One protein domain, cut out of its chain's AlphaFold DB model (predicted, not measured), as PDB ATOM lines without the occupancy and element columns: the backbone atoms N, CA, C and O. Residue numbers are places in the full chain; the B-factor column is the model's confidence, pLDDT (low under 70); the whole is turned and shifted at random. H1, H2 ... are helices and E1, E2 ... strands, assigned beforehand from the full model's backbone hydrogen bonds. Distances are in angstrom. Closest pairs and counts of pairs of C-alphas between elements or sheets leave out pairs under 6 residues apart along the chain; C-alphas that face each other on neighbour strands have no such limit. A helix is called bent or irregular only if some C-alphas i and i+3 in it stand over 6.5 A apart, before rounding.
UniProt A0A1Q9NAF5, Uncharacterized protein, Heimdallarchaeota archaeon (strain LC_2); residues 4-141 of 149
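Overview. This is residues 4 to 141 of the 149 residues of an uncharacterized protein of Heimdallarchaeota archaeon (strain LC_2) (UniProt A0A1Q9NAF5). A twisted three-stranded sheet, sharply bent in E1 and E2, stands between two parts: at one end of the domain H4 packs over it and H5 grazes it, forming a corner, and at the other lies a loop-rich part, residues 30 to 69 with H2 and H3. Short H1 lies near the middle. The 138 printed residues run H1 E1 H2 H3 E2 E3 H4 H5; the antiparallel sheet has the order E1, E2, E3. The class is mixed, helices and strands, with under half of the residues in named elements; the whole is compact, radius of gyration of the C-alphas 16.2 A, spans 46 by 35 by 24 A.

Arrangement. H1, residues 4 to 7, is not on the sheet. E1, residues 21 to 29, bends by 79 degrees at residue 25. H2, residues 70 to 76, and H3, residues 79 to 85, are apart. E2, residues 88 to 99, bends by 81 degrees at residue 91 and is antiparallel to E1, with N 23 and O 94 at 2.9 A. E3, residues 102 to 109, forms a hairpin with E2, with N 95 and O 106 at 2.8 A. H4, residues 123 to 132, is on the sheet, over E3; the closest C-alphas, of Asp 109 and Phe 129, are 7.6 A apart. H5, residues 134 to 139, only grazes the sheet with residues 136 to 137. H4 and H5 are close but not clearly touching, about perpendicular at 85 degrees; their closest C-alphas, of Ile 130 and Cys 137, are 6.3 A apart. Every O i to N i+4 pair is within hydrogen-bond range in H2, H3, H4 and H5; H1 is too short for one.

Along the chain. H1 begins at C-alpha 4 (8.727, 142.422, 52.652). E1 spans 20.7 A, E2 28.5 A, E3 21.9 A and H4 14.2 A. H5 ends at C-alpha 139 (-7.258, 142.854, 33.674).

Size, cuts and confidence. The C-alphas farthest apart, of Glu 71 and Ser 124, are 48.4 A apart. The printed part has no cut. The links H1 to E1, E1 to H2 and E3 to H4 are long. Mean pLDDT of the printed part is 93.4, and no printed residue is under 70.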
ATOM      1  N   ARG A   4       7.672 141.630  52.000       94.44
ATOM      2  CA  ARG A   4       8.727 142.422  52.652       94.44
ATOM      3  C   ARG A   4       9.792 142.905  51.668       94.44
ATOM      4  O   ARG A   4      10.347 143.963  51.886       94.44
ATOM      5  N   LEU A   5      10.075 142.184  50.584       94.56
ATOM      6  CA  LEU A   5      11.056 142.656  49.602       94.56
ATOM      7  C   LEU A   5      10.608 143.962  48.920       94.56
ATOM      8  O   LEU A   5      11.451 144.764  48.541       94.56
ATOM      9  N   LEU A   6       9.302 144.234  48.839       95.12
ATOM     10  CA  LEU A   6       8.761 145.487  48.287       95.12
ATOM     11  C   LEU A   6       9.029 146.706  49.172       95.12
ATOM     12  O   LEU A   6       8.870 147.835  48.724       95.12
ATOM     13  N   ASP A   7       9.514 146.485  50.393       94.75
ATOM     14  CA  ASP A   7      10.096 147.525  51.240       94.75
ATOM     15  C   ASP A   7      11.304 148.211  50.580       94.75
ATOM     16  O   ASP A   7      11.618 149.344  50.917       94.75
ATOM     17  N   ILE A   8      11.985 147.531  49.647       90.88
ATOM     18  CA  ILE A   8      13.227 148.019  49.023       90.88
ATOM     19  C   ILE A   8      13.291 147.839  47.499       90.88
ATOM     20  O   ILE A   8      14.175 148.401  46.860       90.88
ATOM     21  N   LEU A   9      12.410 147.033  46.897       93.94
ATOM     22  CA  LEU A   9      12.427 146.791  45.451       93.94
ATOM     23  C   LEU A   9      11.813 147.961  44.682       93.94
ATOM     24  O   LEU A   9      10.597 148.143  44.708       93.94
ATOM     25  N   ALA A  10      12.655 148.690  43.958       93.62
ATOM     26  CA  ALA A  10      12.284 149.774  43.053       93.62
ATOM     27  C   ALA A  10      12.472 149.372  41.582       93.62
ATOM     28  O   ALA A  10      13.102 148.355  41.284       93.62
ATOM     29  N   ASP A  11      11.943 150.177  40.662       93.38
ATOM     30  CA  ASP A  11      12.205 150.031  39.226       93.38
ATOM     31  C   ASP A  11      13.728 150.085  38.930       93.38
ATOM     32  O   ASP A  11      14.381 151.064  39.311       93.38
ATOM     33  N   PRO A  12      14.309 149.071  38.252       93.19
ATOM     34  CA  PRO A  12      15.726 149.040  37.896       93.19
ATOM     35  C   PRO A  12      16.175 150.185  36.976       93.19
ATOM     36  O   PRO A  12      17.346 150.554  37.041       93.19
ATOM     37  N   ASP A  13      15.291 150.763  36.155       90.75
ATOM     38  CA  ASP A  13      15.670 151.865  35.253       90.75
ATOM     39  C   ASP A  13      15.489 153.246  35.903       90.75
ATOM     40  O   ASP A  13      16.127 154.217  35.497       90.75
ATOM     41  N   ASN A  14      14.622 153.358  36.915       90.31
ATOM     42  CA  ASN A  14      14.403 154.596  37.662       90.31
ATOM     43  C   ASN A  14      13.993 154.305  39.117       90.31
ATOM     44  O   ASN A  14      12.802 154.203  39.413       90.31
ATOM     45  N   PRO A  15      14.951 154.272  40.060       89.12
ATOM     46  CA  PRO A  15      14.678 153.946  41.461       89.12
ATOM     47  C   PRO A  15      13.702 154.888  42.180       89.12
ATOM     48  O   PRO A  15      13.180 154.530  43.233       89.12
ATOM     49  N   SER A  16      13.424 156.074  41.624       89.31
ATOM     50  CA  SER A  16      12.405 156.989  42.163       89.31
ATOM     51  C   SER A  16      10.984 156.431  42.014       89.31
ATOM     52  O   SER A  16      10.076 156.868  42.718       89.31
ATOM     53  N   ASN A  17      10.783 155.456  41.119       90.88
ATOM     54  CA  ASN A  17       9.530 154.724  40.955       90.88
ATOM     55  C   ASN A  17       9.427 153.622  42.017       90.88
ATOM     56  O   ASN A  17       9.552 152.425  41.745       90.88
ATOM     57  N   TRP A  18       9.215 154.052  43.253       93.38
ATOM     58  CA  TRP A  18       8.986 153.195  44.403       93.38
ATOM     59  C   TRP A  18       7.956 153.866  45.327       93.38
ATOM     60  O   TRP A  18       7.982 155.089  45.479       93.38
ATOM     61  N   PRO A  19       7.045 153.105  45.956       94.62
ATOM     62  CA  PRO A  19       6.920 151.650  45.925       94.62
ATOM     63  C   PRO A  19       6.272 151.124  44.642       94.62
ATOM     64  O   PRO A  19       5.425 151.773  44.027       94.62
ATOM     65  N   LEU A  20       6.659 149.908  44.255       95.69
ATOM     66  CA  LEU A  20       5.977 149.163  43.201       95.69
ATOM     67  C   LEU A  20       4.674 148.565  43.739       95.69
ATOM     68  O   LEU A  20       4.630 148.050  44.859       95.69
ATOM     69  N   LYS A  21       3.627 148.583  42.913       95.25
ATOM     70  CA  LYS A  21       2.394 147.829  43.152       95.25
ATOM     71  C   LYS A  21       2.632 146.349  42.875       95.25
ATOM     72  O   LYS A  21       3.509 145.998  42.087       95.25
ATOM     73  N   LEU A  22       1.824 145.494  43.493       96.75
ATOM     74  CA  LEU A  22       1.861 144.044  43.313       96.75
ATOM     75  C   LEU A  22       0.455 143.496  43.098       96.75
ATOM     76  O   LEU A  22      -0.403 143.629  43.972       96.75
ATOM     77  N   ASP A  23       0.301 142.737  42.022       97.00
ATOM     78  CA  ASP A  23      -0.808 141.813  41.830       97.00
ATOM     79  C   ASP A  23      -0.322 140.371  41.970       97.00
ATOM     80  O   ASP A  23       0.688 139.967  41.394       97.00
ATOM     81  N   ILE A  24      -1.026 139.588  42.786       97.81
ATOM     82  CA  ILE A  24      -0.673 138.194  43.074       97.81
ATOM     83  C   ILE A  24      -1.534 137.295  42.202       97.81
ATOM     84  O   ILE A  24      -2.756 137.299  42.326       97.81
ATOM     85  N   PHE A  25      -0.895 136.480  41.369       98.06
ATOM     86  CA  PHE A  25      -1.588 135.503  40.527       98.06
ATOM     87  C   PHE A  25      -1.623 134.132  41.192       98.06
ATOM     88  O   PHE A  25      -2.617 133.415  41.099       98.06
ATOM     89  N   LYS A  26      -0.547 133.790  41.904       98.31
ATOM     90  CA  LYS A  26      -0.430 132.567  42.686       98.31
ATOM     91  C   LYS A  26       0.366 132.820  43.961       98.31
ATOM     92  O   LYS A  26       1.439 133.422  43.934       98.31
ATOM     93  N   SER A  27      -0.129 132.303  45.078       97.69
ATOM     94  CA  SER A  27       0.579 132.300  46.355       97.69
ATOM     95  C   SER A  27       0.393 130.982  47.091       97.69
ATOM     96  O   SER A  27      -0.547 130.229  46.837       97.69
ATOM     97  N   GLU A  28       1.319 130.705  48.000       97.62
ATOM     98  CA  GLU A  28       1.325 129.516  48.840       97.62
ATOM     99  C   GLU A  28       1.694 129.917  50.271       97.62
ATOM    100  O   GLU A  28       2.479 130.839  50.491       97.62
ATOM    101  N   GLU A  29       1.127 129.233  51.260       96.56
ATOM    102  CA  GLU A  29       1.512 129.431  52.655       96.56
ATOM    103  C   GLU A  29       2.699 128.520  52.992       96.56
ATOM    104  O   GLU A  29       2.669 127.313  52.736       96.56
ATOM    105  N   LYS A  30       3.766 129.093  53.553       93.00
ATOM    106  CA  LYS A  30       4.976 128.372  53.957       93.00
ATOM    107  C   LYS A  30       5.287 128.633  55.424       93.00
ATOM    108  O   LYS A  30       5.559 129.761  55.837       93.00
ATOM    109  N   GLU A  31       5.329 127.553  56.199       88.31
ATOM    110  CA  GLU A  31       5.790 127.594  57.584       88.31
ATOM    111  C   GLU A  31       7.287 127.909  57.658       88.31
ATOM    112  O   GLU A  31       8.112 127.320  56.949       88.31
ATOM    113  N   ARG A  32       7.655 128.830  58.554       85.25
ATOM    114  CA  ARG A  32       9.039 129.286  58.712       85.25
ATOM    115  C   ARG A  32       9.592 128.870  60.061       85.25
ATOM    116  O   ARG A  32       9.129 129.308  61.105       85.25
ATOM    117  N   LYS A  33      10.651 128.059  60.025       87.25
ATOM    118  CA  LYS A  33      11.374 127.630  61.233       87.25
ATOM    119  C   LYS A  33      12.179 128.762  61.872       87.25
ATOM    120  O   LYS A  33      12.416 128.735  63.071       87.25
ATOM    121  N   ILE A  34      12.626 129.718  61.059       90.06
ATOM    122  CA  ILE A  34      13.433 130.861  61.486       90.06
ATOM    123  C   ILE A  34      12.684 132.121  61.077       90.06
ATOM    124  O   ILE A  34      12.415 132.333  59.891       90.06
ATOM    125  N   LEU A  35      12.342 132.937  62.068       90.56
ATOM    126  CA  LEU A  35      11.713 134.231  61.856       90.56
ATOM    127  C   LEU A  35      12.797 135.315  61.772       90.56
ATOM    128  O   LEU A  35      13.764 135.267  62.534       90.56
ATOM    129  N   PRO A  36      12.671 136.278  60.847       92.06
ATOM    130  CA  PRO A  36      13.591 137.401  60.772       92.06
ATOM    131  C   PRO A  36      13.474 138.289  62.014       92.06
ATOM    132  O   PRO A  36      12.397 138.429  62.594       92.06
ATOM    133  N   HIS A  37      14.583 138.930  62.382       94.44
ATOM    134  CA  HIS A  37      14.575 139.929  63.442       94.44
ATOM    135  C   HIS A  37      13.877 141.220  62.978       94.44
ATOM    136  O   HIS A  37      14.071 141.623  61.823       94.44
ATOM    137  N   PRO A  38      13.083 141.864  63.853       95.44
ATOM    138  CA  PRO A  38      12.535 143.191  63.593       95.44
ATOM    139  C   PRO A  38      13.633 144.249  63.454       95.44
ATOM    140  O   PRO A  38      14.727 144.103  64.005       95.44
ATOM    141  N   HIS A  39      13.322 145.325  62.738       93.56
ATOM    142  CA  HIS A  39      14.113 146.552  62.743       93.56
ATOM    143  C   HIS A  39      13.888 147.338  64.045       93.56
ATOM    144  O   HIS A  39      13.067 146.974  64.886       93.56
ATOM    145  N   GLU A  40      14.603 148.453  64.199       91.00
ATOM    146  CA  GLU A  40      14.505 149.351  65.362       91.00
ATOM    147  C   GLU A  40      13.092 149.917  65.573       91.00
ATOM    148  O   GLU A  40      12.714 150.233  66.696       91.00
ATOM    149  N   ASN A  41      12.284 149.976  64.508       91.81
ATOM    150  CA  ASN A  41      10.877 150.379  64.549       91.81
ATOM    151  C   ASN A  41       9.931 149.285  65.098       91.81
ATOM    152  O   ASN A  41       8.718 149.477  65.112       91.81
ATOM    153  N   GLY A  42      10.457 148.120  65.494       94.31
ATOM    154  CA  GLY A  42       9.675 146.994  66.011       94.31
ATOM    155  C   GLY A  42       8.937 146.170  64.947       94.31
ATOM    156  O   GLY A  42       8.196 145.256  65.303       94.31
ATOM    157  N   LEU A  43       9.140 146.445  63.655       96.75
ATOM    158  CA  LEU A  43       8.474 145.785  62.528       96.75
ATOM    159  C   LEU A  43       9.474 145.054  61.624       96.75
ATOM    160  O   LEU A  43      10.686 145.237  61.712       96.75
ATOM    161  N   LEU A  44       8.970 144.203  60.724       96.81
ATOM    162  CA  LEU A  44       9.829 143.519  59.749       96.81
ATOM    163  C   LEU A  44      10.170 144.386  58.531       96.81
ATOM    164  O   LEU A  44      11.231 144.188  57.952       96.81
ATOM    165  N   CYS A  45       9.312 145.322  58.129       96.56
ATOM    166  CA  CYS A  45       9.635 146.307  57.091       96.56
ATOM    167  C   CYS A  45      10.202 147.577  57.733       96.56
ATOM    168  O   CYS A  45       9.810 147.942  58.845       96.56
ATOM    169  N   LYS A  46      11.101 148.257  57.028       94.56
ATOM    170  CA  LYS A  46      11.763 149.475  57.488       94.56
ATOM    171  C   LYS A  46      11.089 150.741  56.961       94.56
ATOM    172  O   LYS A  46      10.847 151.652  57.748       94.56
ATOM    173  N   PHE A  47      10.759 150.783  55.674       95.19
ATOM    174  CA  PHE A  47      10.313 151.984  54.963       95.19
ATOM    175  C   PHE A  47       8.851 151.930  54.533       95.19
ATOM    176  O   PHE A  47       8.144 152.928  54.646       95.19
ATOM    177  N   TYR A  48       8.373 150.782  54.058       96.19
ATOM    178  CA  TYR A  48       7.046 150.627  53.478       96.19
ATOM    179  C   TYR A  48       6.441 149.256  53.790       96.19
ATOM    180  O   TYR A  48       7.026 148.191  53.568       96.19
ATOM    181  N   CYS A  49       5.215 149.275  54.306       97.06
ATOM    182  CA  CYS A  49       4.432 148.079  54.563       97.06
ATOM    183  C   CYS A  49       3.513 147.792  53.374       97.06
ATOM    184  O   CYS A  49       2.375 148.256  53.336       97.06
ATOM    185  N   HIS A  50       3.958 146.949  52.440       96.25
ATOM    186  CA  HIS A  50       3.136 146.590  51.279       96.25
ATOM    187  C   HIS A  50       1.809 145.909  51.663       96.25
ATOM    188  O   HIS A  50       0.816 146.032  50.955       96.25
ATOM    189  N   LEU A  51       1.748 145.163  52.772       96.12
ATOM    190  CA  LEU A  51       0.484 144.551  53.213       96.12
ATOM    191  C   LEU A  51      -0.605 145.605  53.474       96.12
ATOM    192  O   LEU A  51      -1.785 145.324  53.278       96.12
ATOM    193  N   LYS A  52      -0.201 146.787  53.945       96.81
ATOM    194  CA  LYS A  52      -1.094 147.869  54.368       96.81
ATOM    195  C   LYS A  52      -1.105 149.048  53.400       96.81
ATOM    196  O   LYS A  52      -1.904 149.953  53.602       96.81
ATOM    197  N   ASP A  53      -0.240 149.023  52.388       95.56
ATOM    198  CA  ASP A  53      -0.031 150.103  51.425       95.56
ATOM    199  C   ASP A  53       0.279 151.453  52.102       95.56
ATOM    200  O   ASP A  53      -0.345 152.475  51.829       95.56
ATOM    201  N   GLN A  54       1.215 151.452  53.063       96.69
ATOM    202  CA  GLN A  54       1.597 152.660  53.808       96.69
ATOM    203  C   GLN A  54       3.093 152.730  54.115       96.69
ATOM    204  O   GLN A  54       3.738 151.716  54.399       96.69
ATOM    205  N   PHE A  55       3.632 153.953  54.113       96.31
ATOM    206  CA  PHE A  55       4.993 154.237  54.568       96.31
ATOM    207  C   PHE A  55       5.110 154.145  56.092       96.31
ATOM    208  O   PHE A  55       4.207 154.525  56.832       96.31
ATOM    209  N   LEU A  56       6.259 153.651  56.545       96.38
ATOM    210  CA  LEU A  56       6.654 153.500  57.948       96.38
ATOM    211  C   LEU A  56       7.649 154.581  58.392       96.38
ATOM    212  O   LEU A  56       8.041 154.634  59.556       96.38
ATOM    213  N   VAL A  57       8.043 155.446  57.461       94.81
ATOM    214  CA  VAL A  57       8.928 156.596  57.655       94.81
ATOM    215  C   VAL A  57       8.257 157.850  57.105       94.81
ATOM    216  O   VAL A  57       7.358 157.763  56.267       94.81
ATOM    217  N   SER A  58       8.679 159.027  57.569       90.50
ATOM    218  CA  SER A  58       8.121 160.299  57.086       90.50
ATOM    219  C   SER A  58       8.611 160.695  55.694       90.50
ATOM    220  O   SER A  58       7.868 161.324  54.947       90.50
ATOM    221  N   ASP A  59       9.859 160.358  55.376       88.25
ATOM    222  CA  ASP A  59      10.493 160.624  54.087       88.25
ATOM    223  C   ASP A  59      11.321 159.391  53.692       88.25
ATOM    224  O   ASP A  59      12.371 159.150  54.288       88.25
ATOM    225  N   PRO A  60      10.830 158.556  52.765       85.25
ATOM    226  CA  PRO A  60      11.497 157.308  52.419       85.25
ATOM    227  C   PRO A  60      12.633 157.458  51.401       85.25
ATOM    228  O   PRO A  60      13.376 156.501  51.203       85.25
ATOM    229  N   LEU A  61      12.768 158.624  50.759       83.94
ATOM    230  CA  LEU A  61      13.854 158.922  49.816       83.94
ATOM    231  C   LEU A  61      14.847 159.957  50.378       83.94
ATOM    232  O   LEU A  61      15.813 160.313  49.703       83.94
ATOM    233  N   GLY A  62      14.608 160.446  51.596       83.00
ATOM    234  CA  GLY A  62      15.488 161.368  52.306       83.00
ATOM    235  C   GLY A  62      16.754 160.700  52.852       83.00
ATOM    236  O   GLY A  62      16.819 159.490  53.048       83.00
ATOM    237  N   GLU A  63      17.774 161.516  53.137       78.19
ATOM    238  CA  GLU A  63      19.071 161.049  53.658       78.19
ATOM    239  C   GLU A  63      18.992 160.529  55.104       78.19
ATOM    240  O   GLU A  63      19.797 159.692  55.514       78.19
ATOM    241  N   GLU A  64      18.027 161.025  55.886       81.31
ATOM    242  CA  GLU A  64      17.807 160.606  57.269       81.31
ATOM    243  C   GLU A  64      16.574 159.713  57.376       81.31
ATOM    244  O   GLU A  64      15.433 160.152  57.217       81.31
ATOM    245  N   GLU A  65      16.810 158.461  57.745       79.12
ATOM    246  CA  GLU A  65      15.751 157.502  58.008       79.12
ATOM    247  C   GLU A  65      15.051 157.864  59.323       79.12
ATOM    248  O   GLU A  65      15.573 157.641  60.418       79.12
ATOM    249  N   LYS A  66      13.853 158.442  59.225       87.81
ATOM    250  CA  LYS A  66      13.026 158.783  60.388       87.81
ATOM    251  C   LYS A  66      11.776 157.915  60.407       87.81
ATOM    252  O   LYS A  66      10.822 158.225  59.684       87.81
ATOM    253  N   PRO A  67      11.760 156.838  61.219       90.12
ATOM    254  CA  PRO A  67      10.545 156.086  61.483       90.12
ATOM    255  C   PRO A  67       9.431 157.012  61.963       90.12
ATOM    256  O   PRO A  67       9.675 158.005  62.654       90.12
ATOM    257  N   LEU A  68       8.199 156.666  61.609       94.31
ATOM    258  CA  LEU A  68       7.040 157.254  62.263       94.31
ATOM    259  C   LEU A  68       7.098 156.960  63.769       94.31
ATOM    260  O   LEU A  68       7.715 155.990  64.211       94.31
ATOM    261  N   ASP A  69       6.442 157.807  64.561       94.25
ATOM    262  CA  ASP A  69       6.287 157.539  65.988       94.25
ATOM    263  C   ASP A  69       5.564 156.202  66.233       94.25
ATOM    264  O   ASP A  69       4.786 155.717  65.407       94.25
ATOM    265  N   GLU A  70       5.845 155.593  67.384       93.50
ATOM    266  CA  GLU A  70       5.337 154.265  67.745       93.50
ATOM    267  C   GLU A  70       3.802 154.190  67.681       93.50
ATOM    268  O   GLU A  70       3.242 153.209  67.190       93.50
ATOM    269  N   GLU A  71       3.105 155.254  68.098       94.94
ATOM    270  CA  GLU A  71       1.642 155.315  68.062       94.94
ATOM    271  C   GLU A  71       1.095 155.255  66.627       94.94
ATOM    272  O   GLU A  71       0.091 154.586  66.373       94.94
ATOM    273  N   LYS A  72       1.741 155.935  65.670       96.56
ATOM    274  CA  LYS A  72       1.389 155.836  64.248       96.56
ATOM    275  C   LYS A  72       1.709 154.459  63.697       96.56
ATOM    276  O   LYS A  72       0.851 153.894  63.028       96.56
ATOM    277  N   LEU A  73       2.884 153.903  63.994       96.44
ATOM    278  CA  LEU A  73       3.274 152.577  63.502       96.44
ATOM    279  C   LEU A  73       2.264 151.500  63.919       96.44
ATOM    280  O   LEU A  73       1.799 150.744  63.067       96.44
ATOM    281  N   LEU A  74       1.839 151.505  65.187       95.12
ATOM    282  CA  LEU A  74       0.845 150.566  65.720       95.12
ATOM    283  C   LEU A  74      -0.540 150.686  65.062       95.12
ATOM    284  O   LEU A  74      -1.303 149.721  65.075       95.12
ATOM    285  N   LYS A  75      -0.879 151.841  64.472       97.12
ATOM    286  CA  LYS A  75      -2.118 152.016  63.688       97.12
ATOM    287  C   LYS A  75      -2.012 151.428  62.282       97.12
ATOM    288  O   LYS A  75      -3.040 151.115  61.689       97.12
ATOM    289  N   ILE A  76      -0.797 151.290  61.751       97.38
ATOM    290  CA  ILE A  76      -0.544 150.706  60.429       97.38
ATOM    291  C   ILE A  76      -0.522 149.184  60.542       97.38
ATOM    292  O   ILE A  76      -1.271 148.489  59.852       97.38
ATOM    293  N   THR A  77       0.364 148.663  61.389       97.69
ATOM    294  CA  THR A  77       0.593 147.226  61.534       97.69
ATOM    295  C   THR A  77       1.263 146.898  62.864       97.69
ATOM    296  O   THR A  77       1.878 147.739  63.512       97.69
ATOM    297  N   THR A  78       1.203 145.626  63.233       97.25
ATOM    298  CA  THR A  78       1.911 145.051  64.383       97.25
ATOM    299  C   THR A  78       2.953 144.022  63.948       97.25
ATOM    300  O   THR A  78       2.932 143.539  62.811       97.25
ATOM    301  N   ILE A  79       3.855 143.644  64.861       96.88
ATOM    302  CA  ILE A  79       4.835 142.581  64.598       96.88
ATOM    303  C   ILE A  79       4.167 141.220  64.337       96.88
ATOM    304  O   ILE A  79       4.625 140.467  63.478       96.88
ATOM    305  N   ASP A  80       3.043 140.932  64.997       96.25
ATOM    306  CA  ASP A  80       2.282 139.696  64.788       96.25
ATOM    307  C   ASP A  80       1.694 139.631  63.374       96.25
ATOM    308  O   ASP A  80       1.796 138.604  62.698       96.25
ATOM    309  N   GLU A  81       1.146 140.744  62.875       97.25
ATOM    310  CA  GLU A  81       0.698 140.857  61.484       97.25
ATOM    311  C   GLU A  81       1.865 140.735  60.498       97.25
ATOM    312  O   GLU A  81       1.716 140.093  59.456       97.25
ATOM    313  N   CYS A  82       3.045 141.277  60.823       96.81
ATOM    314  CA  CYS A  82       4.242 141.052  60.014       96.81
ATOM    315  C   CYS A  82       4.615 139.562  59.958       96.81
ATOM    316  O   CYS A  82       4.961 139.067  58.883       96.81
ATOM    317  N   PHE A  83       4.515 138.829  61.070       95.88
ATOM    318  CA  PHE A  83       4.786 137.392  61.080       95.88
ATOM    319  C   PHE A  83       3.765 136.583  60.280       95.88
ATOM    320  O   PHE A  83       4.160 135.619  59.627       95.88
ATOM    321  N   GLN A  84       2.490 136.984  60.246       95.38
ATOM    322  CA  GLN A  84       1.528 136.374  59.319       95.38
ATOM    323  C   GLN A  84       1.839 136.738  57.861       95.38
ATOM    324  O   GLN A  84       1.801 135.876  56.988       95.38
ATOM    325  N   CYS A  85       2.221 137.989  57.595       96.00
ATOM    326  CA  CYS A  85       2.564 138.469  56.256       96.00
ATOM    327  C   CYS A  85       3.674 137.632  55.604       96.00
ATOM    328  O   CYS A  85       3.571 137.262  54.436       96.00
ATOM    329  N   ILE A  86       4.725 137.293  56.358       95.44
ATOM    330  CA  ILE A  86       5.883 136.561  55.822       95.44
ATOM    331  C   ILE A  86       5.646 135.064  55.589       95.44
ATOM    332  O   ILE A  86       6.514 134.423  54.989       95.44
ATOM    333  N   LYS A  87       4.521 134.507  56.060       95.50
ATOM    334  CA  LYS A  87       4.117 133.123  55.765       95.50
ATOM    335  C   LYS A  87       3.583 132.973  54.349       95.50
ATOM    336  O   LYS A  87       3.675 131.888  53.786       95.50
ATOM    337  N   LEU A  88       3.040 134.045  53.774       96.25
ATOM    338  CA  LEU A  88       2.559 134.030  52.403       96.25
ATOM    339  C   LEU A  88       3.735 134.208  51.440       96.25
ATOM    340  O   LEU A  88       4.363 135.268  51.386       96.25
ATOM    341  N   GLU A  89       4.006 133.176  50.655       96.81
ATOM    342  CA  GLU A  89       4.978 133.204  49.574       96.81
ATOM    343  C   GLU A  89       4.246 133.476  48.257       96.81
ATOM    344  O   GLU A  89       3.372 132.719  47.839       96.81
ATOM    345  N   ILE A  90       4.590 134.576  47.594       98.00
ATOM    346  CA  ILE A  90       4.107 134.890  46.248       98.00
ATOM    347  C   ILE A  90       4.898 134.020  45.278       98.00
ATOM    348  O   ILE A  90       6.121 134.164  45.184       98.00
ATOM    349  N   VAL A  91       4.207 133.115  44.591       98.25
ATOM    350  CA  VAL A  91       4.811 132.214  43.607       98.25
ATOM    351  C   VAL A  91       4.842 132.895  42.254       98.25
ATOM    352  O   VAL A  91       5.915 133.043  41.686       98.25
ATOM    353  N   ASP A  92       3.693 133.386  41.798       98.56
ATOM    354  CA  ASP A  92       3.579 134.087  40.526       98.56
ATOM    355  C   ASP A  92       2.772 135.370  40.711       98.56
ATOM    356  O   ASP A  92       1.815 135.429  41.493       98.56
ATOM    357  N   GLY A  93       3.157 136.417  39.999       97.88
ATOM    358  CA  GLY A  93       2.509 137.714  40.112       97.88
ATOM    359  C   GLY A  93       3.157 138.765  39.235       97.88
ATOM    360  O   GLY A  93       4.030 138.473  38.418       97.88
ATOM    361  N   MET A  94       2.729 140.000  39.434       97.44
ATOM    362  CA  MET A  94       3.183 141.140  38.665       97.44
ATOM    363  C   MET A  94       3.520 142.290  39.594       97.44
ATOM    364  O   MET A  94       2.684 142.710  40.390       97.44
ATOM    365  N   LEU A  95       4.732 142.813  39.463       97.06
ATOM    366  CA  LEU A  95       5.112 144.105  40.012       97.06
ATOM    367  C   LEU A  95       4.915 145.167  38.949       97.06
ATOM    368  O   LEU A  95       5.245 144.924  37.792       97.06
ATOM    369  N   TYR A  96       4.395 146.331  39.313       95.38
ATOM    370  CA  TYR A  96       4.176 147.389  38.335       95.38
ATOM    371  C   TYR A  96       4.095 148.776  38.958       95.38
ATOM    372  O   TYR A  96       3.813 148.951  40.142       95.38
ATOM    373  N   HIS A  97       4.310 149.782  38.124       93.06
ATOM    374  CA  HIS A  97       3.962 151.163  38.413       93.06
ATOM    375  C   HIS A  97       3.467 151.830  37.129       93.06
ATOM    376  O   HIS A  97       3.680 151.334  36.020       93.06
ATOM    377  N   ASN A  98       2.797 152.965  37.289       87.69
ATOM    378  CA  ASN A  98       2.442 153.794  36.147       87.69
ATOM    379  C   ASN A  98       3.655 154.665  35.810       87.69
ATOM    380  O   ASN A  98       4.267 155.243  36.711       87.69
ATOM    381  N   ASN A  99       4.010 154.729  34.535       77.38
ATOM    382  CA  ASN A  99       4.990 155.651  33.989       77.38
ATOM    383  C   ASN A  99       4.283 156.467  32.907       77.38
ATOM    384  O   ASN A  99       4.060 155.972  31.803       77.38
ATOM    385  N   ASP A 100       3.869 157.683  33.259       78.12
ATOM    386  CA  ASP A 100       2.966 158.499  32.445       78.12
ATOM    387  C   ASP A 100       1.672 157.733  32.085       78.12
ATOM    388  O   ASP A 100       0.905 157.364  32.981       78.12
ATOM    389  N   ASP A 101       1.454 157.474  30.791       73.75
ATOM    390  CA  ASP A 101       0.288 156.775  30.235       73.75
ATOM    391  C   ASP A 101       0.517 155.263  30.034       73.75
ATOM    392  O   ASP A 101      -0.387 154.549  29.591       73.75
ATOM    393  N   GLU A 102       1.709 154.748  30.356       81.19
ATOM    394  CA  GLU A 102       2.064 153.342  30.165       81.19
ATOM    395  C   GLU A 102       2.347 152.633  31.492       81.19
ATOM    396  O   GLU A 102       2.945 153.171  32.425       81.19
ATOM    397  N   ILE A 103       1.909 151.379  31.588       88.12
ATOM    398  CA  ILE A 103       2.210 150.531  32.740       88.12
ATOM    399  C   ILE A 103       3.553 149.872  32.489       88.12
ATOM    400  O   ILE A 103       3.701 149.068  31.564       88.12
ATOM    401  N   LYS A 104       4.514 150.156  33.363       91.94
ATOM    402  CA  LYS A 104       5.756 149.402  33.414       91.94
ATOM    403  C   LYS A 104       5.622 148.293  34.439       91.94
ATOM    404  O   LYS A 104       5.128 148.512  35.544       91.94
ATOM    405  N   TRP A 105       6.046 147.096  34.058       94.56
ATOM    406  CA  TRP A 105       5.795 145.893  34.834       94.56
ATOM    407  C   TRP A 105       6.980 144.930  34.819       94.56
ATOM    408  O   TRP A 105       7.770 144.915  33.874       94.56
ATOM    409  N   PHE A 106       7.057 144.101  35.857       95.69
ATOM    410  CA  PHE A 106       8.048 143.052  36.070       95.69
ATOM    411  C   PHE A 106       7.334 141.804  36.585       95.69
ATOM    412  O   PHE A 106       6.562 141.874  37.543       95.69
ATOM    413  N   MET A 107       7.587 140.655  35.968       96.88
ATOM    414  CA  MET A 107       6.973 139.402  36.406       96.88
ATOM    415  C   MET A 107       7.643 138.869  37.674       96.88
ATOM    416  O   MET A 107       8.855 138.981  37.864       96.88
ATOM    417  N   ILE A 108       6.847 138.241  38.529       98.06
ATOM    418  CA  ILE A 108       7.331 137.293  39.525       98.06
ATOM    419  C   ILE A 108       7.057 135.913  38.937       98.06
ATOM    420  O   ILE A 108       5.894 135.568  38.751       98.06
ATOM    421  N   ASP A 109       8.110 135.159  38.636       97.25
ATOM    422  CA  ASP A 109       8.042 133.806  38.067       97.25
ATOM    423  C   ASP A 109       8.693 132.833  39.053       97.25
ATOM    424  O   ASP A 109       9.875 132.980  39.382       97.25
ATOM    425  N   ARG A 110       7.923 131.852  39.545       96.44
ATOM    426  CA  ARG A 110       8.406 130.819  40.483       96.44
ATOM    427  C   ARG A 110       9.158 131.412  41.674       96.44
ATOM    428  O   ARG A 110      10.275 131.013  41.997       96.44
ATOM    429  N   GLU A 111       8.510 132.359  42.341       96.75
ATOM    430  CA  GLU A 111       8.970 133.050  43.544       96.75
ATOM    431  C   GLU A 111      10.097 134.069  43.326       96.75
ATOM    432  O   GLU A 111      10.510 134.701  44.306       96.75
ATOM    433  N   ILE A 112      10.553 134.274  42.087       96.31
ATOM    434  CA  ILE A 112      11.655 135.177  41.748       96.31
ATOM    435  C   ILE A 112      11.115 136.425  41.035       96.31
ATOM    436  O   ILE A 112      10.539 136.297  39.955       96.31
ATOM    437  N   PRO A 113      11.295 137.637  41.595       96.50
ATOM    438  CA  PRO A 113      11.018 138.867  40.862       96.50
ATOM    439  C   PRO A 113      12.064 139.049  39.752       96.50
ATOM    440  O   PRO A 113      13.258 139.172  40.025       96.50
ATOM    441  N   VAL A 114      11.618 139.058  38.498       95.88
ATOM    442  CA  VAL A 114      12.467 139.225  37.311       95.88
ATOM    443  C   VAL A 114      12.506 140.708  36.947       95.88
ATOM    444  O   VAL A 114      11.704 141.199  36.156       95.88
ATOM    445  N   MET A 115      13.420 141.436  37.589       93.31
ATOM    446  CA  MET A 115      13.521 142.900  37.518       93.31
ATOM    447  C   MET A 115      14.774 143.338  36.763       93.31
ATOM    448  O   MET A 115      15.707 143.889  37.343       93.31
ATOM    449  N   TYR A 116      14.806 143.054  35.465       93.06
ATOM    450  CA  TYR A 116      15.874 143.519  34.584       93.06
ATOM    451  C   TYR A 116      15.491 144.835  33.888       93.06
ATOM    452  O   TYR A 116      14.304 145.031  33.603       93.06
ATOM    453  N   PRO A 117      16.481 145.698  33.578       90.38
ATOM    454  CA  PRO A 117      16.330 146.773  32.600       90.38
ATOM    455  C   PRO A 117      15.694 146.273  31.311       90.38
ATOM    456  O   PRO A 117      15.909 145.115  30.933       90.38
ATOM    457  N   ILE A 118      14.917 147.124  30.641       85.62
ATOM    458  CA  ILE A 118      14.086 146.710  29.502       85.62
ATOM    459  C   ILE A 118      14.879 145.977  28.411       85.62
ATOM    460  O   ILE A 118      14.424 144.963  27.887       85.62
ATOM    461  N   GLU A 119      16.100 146.428  28.146       88.25
ATOM    462  CA  GLU A 119      17.010 145.897  27.135       88.25
ATOM    463  C   GLU A 119      17.605 144.521  27.476       88.25
ATOM    464  O   GLU A 119      18.182 143.866  26.609       88.25
ATOM    465  N   LEU A 120      17.472 144.071  28.728       92.44
ATOM    466  CA  LEU A 120      17.990 142.789  29.216       92.44
ATOM    467  C   LEU A 120      16.886 141.751  29.473       92.44
ATOM    468  O   LEU A 120      17.177 140.652  29.950       92.44
ATOM    469  N   ARG A 121      15.622 142.083  29.192       91.38
ATOM    470  CA  ARG A 121      14.474 141.205  29.456       91.38
ATOM    471  C   ARG A 121      14.360 140.094  28.409       91.38
ATOM    472  O   ARG A 121      14.543 140.311  27.214       91.38
ATOM    473  N   ASP A 122      14.015 138.889  28.862       93.88
ATOM    474  CA  ASP A 122      13.773 137.745  27.979       93.88
ATOM    475  C   ASP A 122      12.322 137.752  27.473       93.88
ATOM    476  O   ASP A 122      11.398 137.280  28.139       93.88
ATOM    477  N   ILE A 123      12.139 138.242  26.244       93.00
ATOM    478  CA  ILE A 123      10.839 138.304  25.558       93.00
ATOM    479  C   ILE A 123      10.151 136.932  25.508       93.00
ATOM    480  O   ILE A 123       8.928 136.848  25.613       93.00
ATOM    481  N   SER A 124      10.906 135.843  25.337       94.19
ATOM    482  CA  SER A 124      10.314 134.505  25.226       94.19
ATOM    483  C   SER A 124       9.756 134.043  26.569       94.19
ATOM    484  O   SER A 124       8.669 133.460  26.616       94.19
ATOM    485  N   GLN A 125      10.470 134.331  27.661       95.19
ATOM    486  CA  GLN A 125       9.997 134.057  29.017       95.19
ATOM    487  C   GLN A 125       8.727 134.860  29.328       95.19
ATOM    488  O   GLN A 125       7.758 134.314  29.852       95.19
ATOM    489  N   GLU A 126       8.697 136.132  28.943       94.94
ATOM    490  CA  GLU A 126       7.558 137.020  29.182       94.94
ATOM    491  C   GLU A 126       6.312 136.623  28.409       94.94
ATOM    492  O   GLU A 126       5.218 136.586  28.971       94.94
ATOM    493  N   GLN A 127       6.470 136.275  27.133       94.94
ATOM    494  CA  GLN A 127       5.375 135.769  26.310       94.94
ATOM    495  C   GLN A 127       4.769 134.503  26.920       94.94
ATOM    496  O   GLN A 127       3.546 134.367  26.981       94.94
ATOM    497  N   LEU A 128       5.618 133.594  27.410       96.00
ATOM    498  CA  LEU A 128       5.162 132.385  28.083       96.00
ATOM    499  C   LEU A 128       4.416 132.710  29.385       96.00
ATOM    500  O   LEU A 128       3.341 132.162  29.624       96.00
ATOM    501  N   PHE A 129       4.955 133.616  30.202       97.06
ATOM    502  CA  PHE A 129       4.335 134.024  31.461       97.06
ATOM    503  C   PHE A 129       2.962 134.671  31.237       97.06
ATOM    504  O   PHE A 129       1.969 134.234  31.819       97.06
ATOM    505  N   ILE A 130       2.880 135.649  30.331       95.56
ATOM    506  CA  ILE A 130       1.625 136.328  29.976       95.56
ATOM    507  C   ILE A 130       0.618 135.333  29.397       95.56
ATOM    508  O   ILE A 130      -0.563 135.403  29.716       95.56
ATOM    509  N   SER A 131       1.061 134.367  28.586       95.69
ATOM    510  CA  SER A 131       0.174 133.317  28.075       95.69
ATOM    511  C   SER A 131      -0.411 132.446  29.194       95.69
ATOM    512  O   SER A 131      -1.569 132.042  29.099       95.69
ATOM    513  N   ASN A 132       0.368 132.142  30.237       96.81
ATOM    514  CA  ASN A 132      -0.083 131.327  31.368       96.81
ATOM    515  C   ASN A 132      -1.057 132.082  32.289       96.81
ATOM    516  O   ASN A 132      -1.941 131.459  32.873       96.81
ATOM    517  N   PHE A 133      -0.923 133.408  32.388       97.06
ATOM    518  CA  PHE A 133      -1.732 134.282  33.249       97.06
ATOM    519  C   PHE A 133      -2.528 135.319  32.449       97.06
ATOM    520  O   PHE A 133      -2.668 136.474  32.854       97.06
ATOM    521  N   LYS A 134      -3.041 134.904  31.285       95.69
ATOM    522  CA  LYS A 134      -3.628 135.802  30.286       95.69
ATOM    523  C   LYS A 134      -4.724 136.701  30.856       95.69
ATOM    524  O   LYS A 134      -4.658 137.910  30.674       95.69
ATOM    525  N   GLU A 135      -5.701 136.123  31.550       96.19
ATOM    526  CA  GLU A 135      -6.835 136.870  32.112       96.19
ATOM    527  C   GLU A 135      -6.365 137.913  33.134       96.19
ATOM    528  O   GLU A 135      -6.778 139.070  33.094       96.19
ATOM    529  N   GLN A 136      -5.450 137.528  34.025       96.75
ATOM    530  CA  GLN A 136      -4.893 138.425  35.029       96.75
ATOM    531  C   GLN A 136      -4.101 139.570  34.382       96.75
ATOM    532  O   GLN A 136      -4.274 140.724  34.766       96.75
ATOM    533  N   CYS A 137      -3.275 139.277  33.374       94.88
ATOM    534  CA  CYS A 137      -2.531 140.294  32.631       94.88
ATOM    535  C   CYS A 137      -3.459 141.247  31.860       94.88
ATOM    536  O   CYS A 137      -3.246 142.458  31.894       94.88
ATOM    537  N   GLU A 138      -4.508 140.728  31.215       93.19
ATOM    538  CA  GLU A 138      -5.504 141.536  30.501       93.19
ATOM    539  C   GLU A 138      -6.249 142.489  31.447       93.19
ATOM    540  O   GLU A 138      -6.412 143.665  31.120       93.19
ATOM    541  N   ASN A 139      -6.617 142.025  32.646       93.88
ATOM    542  CA  ASN A 139      -7.258 142.854  33.674       93.88
ATOM    543  C   ASN A 139      -6.367 144.010  34.158       93.88
ATOM    544  O   ASN A 139      -6.879 145.056  34.556       93.88
ATOM    545  N   LEU A 140      -5.046 143.840  34.094       91.25
ATOM    546  CA  LEU A 140      -4.068 144.882  34.412       91.25
ATOM    547  C   LEU A 140      -3.722 145.774  33.214       91.25
ATOM    548  O   LEU A 140      -2.920 146.688  33.356       91.25
ATOM    549  N   GLY A 141      -4.285 145.522  32.029       90.12
ATOM    550  CA  GLY A 141      -3.929 146.245  30.806       90.12
ATOM    551  C   GLY A 141      -2.534 145.906  30.267       90.12
ATOM    552  O   GLY A 141      -2.021 146.619  29.402       90.12
TER     553      GLY A 141